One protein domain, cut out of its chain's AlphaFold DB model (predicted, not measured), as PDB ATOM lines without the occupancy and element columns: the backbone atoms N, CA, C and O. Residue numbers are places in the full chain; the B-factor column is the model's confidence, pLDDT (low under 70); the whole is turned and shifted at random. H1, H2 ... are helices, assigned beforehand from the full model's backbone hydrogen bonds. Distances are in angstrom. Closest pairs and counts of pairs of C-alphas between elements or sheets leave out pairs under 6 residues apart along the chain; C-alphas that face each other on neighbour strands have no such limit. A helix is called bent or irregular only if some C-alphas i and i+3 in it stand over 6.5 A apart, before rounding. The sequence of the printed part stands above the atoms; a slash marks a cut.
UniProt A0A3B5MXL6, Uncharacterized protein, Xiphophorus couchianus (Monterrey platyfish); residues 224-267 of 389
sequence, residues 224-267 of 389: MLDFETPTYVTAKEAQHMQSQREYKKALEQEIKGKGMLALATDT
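AT A GLANCE: This is residues 224 to 267 of the 389 residues of an uncharacterized protein of Xiphophorus couchianus (Monterrey platyfish) (UniProt A0A3B5MXL6). Two helices, H1 and H2, follow each other end to end as a wide V with no core, and the short helix H3 turns across the far end of H2. The printed part has 44 residues, with three named helices in the order H1, H2, H3 and no named strand: all helix. It is an extended rod, spanning 47 by 19 by 13 A, with a radius of gyration of the C-alphas of 16.1 A.

IN THESE COORDINATES: H1, residues 230 to 242, begins at C-alpha 230 (562.052, 521.081, 377.323) and is 17.8 A long. H2, residues 244 to 256, is 15.8 A long and only just irregular: C-alphas 247 and 250 are 6.6 A apart. H3, residues 260 to 265, is 9.2 A long and ends at C-alpha 265 (557.332, 496.408, 409.180).

HOW THE PARTS SIT: H1 and H2 are close but not clearly touching, the closest C-alphas being those of His 240 and Glu 246, 6.7 A. They run the same way at a steep tilt of 50 degrees. H2 and H3 are close but not clearly touching, Ile 255 to Leu 263 being the closest C-alphas at 7.4 A, and about perpendicular at 84 degrees. H1 and H3 are apart. Every O i to N i+4 pair is within hydrogen-bond range in H1 and H3, and 7 of 9 in H2.

THE WHOLE: The farthest C-alphas, of Met 224 and Leu 261, are 47.2 A apart. The printed part has no cut, and both links are tight. Mean pLDDT of the printed part is 73.3; residues 224 to 228 and 254 to 266 are under 70.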
ATOM      1  N   MET A 224     571.104 527.303 378.483       60.81
ATOM      2  CA  MET A 224     570.482 525.992 378.602       60.81
ATOM      3  C   MET A 224     571.401 524.970 377.929       60.81
ATOM      4  O   MET A 224     571.687 525.098 376.739       60.81
ATOM      5  N   LEU A 225     571.893 523.982 378.680       69.62
ATOM      6  CA  LEU A 225     572.586 522.839 378.080       69.62
ATOM      7  C   LEU A 225     571.588 522.063 377.201       69.62
ATOM      8  O   LEU A 225     570.406 521.997 377.531       69.62
ATOM      9  N   ASP A 226     572.046 521.406 376.133       63.44
ATOM     10  CA  ASP A 226     571.170 520.627 375.231       63.44
ATOM     11  C   ASP A 226     570.305 519.583 375.978       63.44
ATOM     12  O   ASP A 226     569.166 519.297 375.596       63.44
ATOM     13  N   PHE A 227     570.816 519.080 377.108       65.00
ATOM     14  CA  PHE A 227     570.159 518.135 378.021       65.00
ATOM     15  C   PHE A 227     569.065 518.744 378.919       65.00
ATOM     16  O   PHE A 227     568.386 518.011 379.636       65.00
ATOM     17  N   GLU A 228     568.896 520.062 378.915       66.50
ATOM     18  CA  GLU A 228     567.872 520.787 379.680       66.50
ATOM     19  C   GLU A 228     566.791 521.382 378.769       66.50
ATOM     20  O   GLU A 228     565.855 522.025 379.246       66.50
ATOM     21  N   THR A 229     566.873 521.133 377.454       79.00
ATOM     22  CA  THR A 229     565.814 521.527 376.521       79.00
ATOM     23  C   THR A 229     564.482 520.889 376.944       79.00
ATOM     24  O   THR A 229     564.447 519.692 377.246       79.00
ATOM     25  N   PRO A 230     563.356 521.630 376.942       79.56
ATOM     26  CA  PRO A 230     562.052 521.081 377.323       79.56
ATOM     27  C   PRO A 230     561.677 519.830 376.519       79.56
ATOM     28  O   PRO A 230     561.087 518.891 377.044       79.56
ATOM     29  N   THR A 231     562.077 519.785 375.248       81.06
ATOM     30  CA  THR A 231     561.954 518.623 374.360       81.06
ATOM     31  C   THR A 231     562.772 517.424 374.830       81.06
ATOM     32  O   THR A 231     562.267 516.307 374.811       81.06
ATOM     33  N   TYR A 232     564.010 517.622 375.279       85.69
ATOM     34  CA  TYR A 232     564.828 516.536 375.812       85.69
ATOM     35  C   TYR A 232     564.338 516.063 377.184       85.69
ATOM     36  O   TYR A 232     564.275 514.860 377.415       85.69
ATOM     37  N   VAL A 233     563.950 516.976 378.080       84.56
ATOM     38  CA  VAL A 233     563.409 516.629 379.407       84.56
ATOM     39  C   VAL A 233     562.128 515.813 379.257       84.56
ATOM     40  O   VAL A 233     562.040 514.720 379.808       84.56
ATOM     41  N   THR A 234     561.186 516.275 378.431       84.44
ATOM     42  CA  THR A 234     559.942 515.535 378.156       84.44
ATOM     43  C   THR A 234     560.203 514.197 377.468       84.44
ATOM     44  O   THR A 234     559.586 513.202 377.836       84.44
ATOM     45  N   ALA A 235     561.148 514.123 376.523       85.50
ATOM     46  CA  ALA A 235     561.531 512.862 375.888       85.50
ATOM     47  C   ALA A 235     562.186 511.887 376.879       85.50
ATOM     48  O   ALA A 235     561.877 510.698 376.864       85.50
ATOM     49  N   LYS A 236     563.054 512.375 377.769       87.00
ATOM     50  CA  LYS A 236     563.724 511.579 378.803       87.00
ATOM     51  C   LYS A 236     562.739 511.080 379.855       87.00
ATOM     52  O   LYS A 236     562.803 509.918 380.239       87.00
ATOM     53  N   GLU A 237     561.815 511.926 380.298       87.75
ATOM     54  CA  GLU A 237     560.733 511.542 381.208       87.75
ATOM     55  C   GLU A 237     559.786 510.541 380.544       87.75
ATOM     56  O   GLU A 237     559.440 509.537 381.158       87.75
ATOM     57  N   ALA A 238     559.421 510.747 379.276       86.44
ATOM     58  CA  ALA A 238     558.628 509.791 378.509       86.44
ATOM     59  C   ALA A 238     559.347 508.444 378.358       86.44
ATOM     60  O   ALA A 238     558.731 507.402 378.562       86.44
ATOM     61  N   GLN A 239     560.651 508.446 378.076       87.25
ATOM     62  CA  GLN A 239     561.472 507.234 378.047       87.25
ATOM     63  C   GLN A 239     561.535 506.554 379.418       87.25
ATOM     64  O   GLN A 239     561.388 505.336 379.492       87.25
ATOM     65  N   HIS A 240     561.694 507.319 380.499       83.88
ATOM     66  CA  HIS A 240     561.710 506.799 381.867       83.88
ATOM     67  C   HIS A 240     560.344 506.214 382.271       83.88
ATOM     68  O   HIS A 240     560.258 505.181 382.932       83.88
ATOM     69  N   MET A 241     559.241 506.833 381.840       80.81
ATOM     70  CA  MET A 241     557.884 506.321 382.058       80.81
ATOM     71  C   MET A 241     557.590 505.071 381.217       80.81
ATOM     72  O   MET A 241     556.938 504.147 381.697       80.81
ATOM     73  N   GLN A 242     558.082 505.013 379.976       82.06
ATOM     74  CA  GLN A 242     557.930 503.856 379.085       82.06
ATOM     75  C   GLN A 242     558.884 502.701 379.436       82.06
ATOM     76  O   GLN A 242     558.667 501.558 379.026       82.06
ATOM     77  N   SER A 243     559.939 502.975 380.202       88.25
ATOM     78  CA  SER A 243     560.932 501.995 380.626       88.25
ATOM     79  C   SER A 243     560.317 500.953 381.558       88.25
ATOM     80  O   SER A 243     560.110 501.168 382.755       88.25
ATOM     81  N   GLN A 244     560.108 499.743 381.030       76.81
ATOM     82  CA  GLN A 244     559.666 498.605 381.840       76.81
ATOM     83  C   GLN A 244     560.633 498.278 382.984       76.81
ATOM     84  O   GLN A 244     560.213 497.734 384.004       76.81
ATOM     85  N   ARG A 245     561.928 498.578 382.815       78.31
ATOM     86  CA  ARG A 245     562.945 498.354 383.845       78.31
ATOM     87  C   ARG A 245     562.711 499.256 385.048       78.31
ATOM     88  O   ARG A 245     562.832 498.786 386.170       78.31
ATOM     89  N   GLU A 246     562.362 500.518 384.832       79.44
ATOM     90  CA  GLU A 246     562.074 501.460 385.919       79.44
ATOM     91  C   GLU A 246     560.704 501.211 386.536       79.44
ATOM     92  O   GLU A 246     560.589 501.212 387.759       79.44
ATOM     93  N   TYR A 247     559.713 500.840 385.723       75.06
ATOM     94  CA  TYR A 247     558.422 500.359 386.214       75.06
ATOM     95  C   TYR A 247     558.572 499.148 387.151       75.06
ATOM     96  O   TYR A 247     557.969 499.086 388.222       75.06
ATOM     97  N   LYS A 248     559.432 498.188 386.786       77.81
ATOM     98  CA  LYS A 248     559.723 497.008 387.611       77.81
ATOM     99  C   LYS A 248     560.717 497.292 388.736       77.81
ATOM    100  O   LYS A 248     560.782 496.500 389.665       77.81
ATOM    101  N   LYS A 249     561.454 498.405 388.715       81.00
ATOM    102  CA  LYS A 249     562.490 498.722 389.712       81.00
ATOM    103  C   LYS A 249     561.918 498.847 391.120       81.00
ATOM    104  O   LYS A 249     562.505 498.285 392.035       81.00
ATOM    105  N   ALA A 250     560.773 499.512 391.287       70.00
ATOM    106  CA  ALA A 250     560.097 499.603 392.584       70.00
ATOM    107  C   ALA A 250     559.666 498.212 393.083       70.00
ATOM    108  O   ALA A 250     560.016 497.814 394.187       70.00
ATOM    109  N   LEU A 251     559.024 497.411 392.222       71.12
ATOM    110  CA  LEU A 251     558.638 496.025 392.519       71.12
ATOM    111  C   LEU A 251     559.853 495.141 392.872       71.12
ATOM    112  O   LEU A 251     559.805 494.330 393.792       71.12
ATOM    113  N   GLU A 252     560.964 495.277 392.157       72.25
ATOM    114  CA  GLU A 252     562.166 494.474 392.392       72.25
ATOM    115  C   GLU A 252     562.916 494.899 393.660       72.25
ATOM    116  O   GLU A 252     563.368 494.036 394.414       72.25
ATOM    117  N   GLN A 253     563.006 496.204 393.929       70.44
ATOM    118  CA  GLN A 253     563.668 496.750 395.116       70.44
ATOM    119  C   GLN A 253     562.842 496.562 396.393       70.44
ATOM    120  O   GLN A 253     563.409 496.252 397.440       70.44
ATOM    121  N   GLU A 254     561.520 496.724 396.323       65.38
ATOM    122  CA  GLU A 254     560.644 496.666 397.497       65.38
ATOM    123  C   GLU A 254     560.091 495.267 397.769       65.38
ATOM    124  O   GLU A 254     559.935 494.911 398.933       65.38
ATOM    125  N   ILE A 255     559.814 494.456 396.738       64.00
ATOM    126  CA  ILE A 255     559.052 493.202 396.897       64.00
ATOM    127  C   ILE A 255     559.897 491.950 396.619       64.00
ATOM    128  O   ILE A 255     559.723 490.947 397.307       64.00
ATOM    129  N   LYS A 256     560.840 491.964 395.662       63.25
ATOM    130  CA  LYS A 256     561.688 490.774 395.406       63.25
ATOM    131  C   LYS A 256     562.863 490.620 396.380       63.25
ATOM    132  O   LYS A 256     563.273 489.492 396.632       63.25
ATOM    133  N   GLY A 257     563.427 491.718 396.892       60.62
ATOM    134  CA  GLY A 257     564.632 491.690 397.739       60.62
ATOM    135  C   GLY A 257     564.379 491.728 399.250       60.62
ATOM    136  O   GLY A 257     565.208 491.260 400.030       60.62
ATOM    137  N   LYS A 258     563.235 492.263 399.682       59.72
ATOM    138  CA  LYS A 258     562.823 492.306 401.087       59.72
ATOM    139  C   LYS A 258     561.882 491.131 401.338       59.72
ATOM    140  O   LYS A 258     560.773 491.098 400.818       59.72
ATOM    141  N   GLY A 259     562.328 490.146 402.117       60.03
ATOM    142  CA  GLY A 259     561.462 489.044 402.544       60.03
ATOM    143  C   GLY A 259     560.174 489.563 403.198       60.03
ATOM    144  O   GLY A 259     560.147 490.674 403.724       60.03
ATOM    145  N   MET A 260     559.120 488.746 403.196       57.50
ATOM    146  CA  MET A 260     557.759 489.085 403.658       57.50
ATOM    147  C   MET A 260     557.708 489.818 405.019       57.50
ATOM    148  O   MET A 260     556.830 490.644 405.247       57.50
ATOM    149  N   LEU A 261     558.687 489.570 405.901       59.09
ATOM    150  CA  LEU A 261     558.845 490.254 407.187       59.09
ATOM    151  C   LEU A 261     559.185 491.754 407.080       59.09
ATOM    152  O   LEU A 261     558.675 492.539 407.868       59.09
ATOM    153  N   ALA A 262     560.041 492.159 406.139       59.62
ATOM    154  CA  ALA A 262     560.493 493.550 406.011       59.62
ATOM    155  C   ALA A 262     559.439 494.450 405.342       59.62
ATOM    156  O   ALA A 262     559.384 495.647 405.603       59.62
ATOM    157  N   LEU A 263     558.555 493.868 404.525       59.31
ATOM    158  CA  LEU A 263     557.399 494.574 403.964       59.31
ATOM    159  C   LEU A 263     556.301 494.793 405.027       59.31
ATOM    160  O   LEU A 263     555.631 495.826 405.039       59.31
ATOM    161  N   ALA A 264     556.159 493.851 405.966       61.56
ATOM    162  CA  ALA A 264     555.210 493.947 407.074       61.56
ATOM    163  C   ALA A 264     555.582 495.050 408.083       61.56
ATOM    164  O   ALA A 264     554.691 495.685 408.647       61.56
ATOM    165  N   THR A 265     556.876 495.326 408.288       63.56
ATOM    166  CA  THR A 265     557.332 496.408 409.180       63.56
ATOM    167  C   THR A 265     557.202 497.800 408.572       63.56
ATOM    168  O   THR A 265     557.016 498.765 409.307       63.56
ATOM    169  N   ASP A 266     557.269 497.915 407.244       68.75
ATOM    170  CA  ASP A 266     557.184 499.201 406.535       68.75
ATOM    171  C   ASP A 266     555.727 499.576 406.185       68.75
ATOM    172  O   ASP A 266     555.463 500.623 405.592       68.75
ATOM    173  N   THR A 267     554.748 498.745 406.572       80.69
ATOM    174  CA  THR A 267     553.331 499.032 406.327       80.69
ATOM    175  C   THR A 267     552.894 500.258 407.150       80.69
ATOM    176  O   THR A 267     553.175 500.315 408.352       80.69
TER     177      THR A 267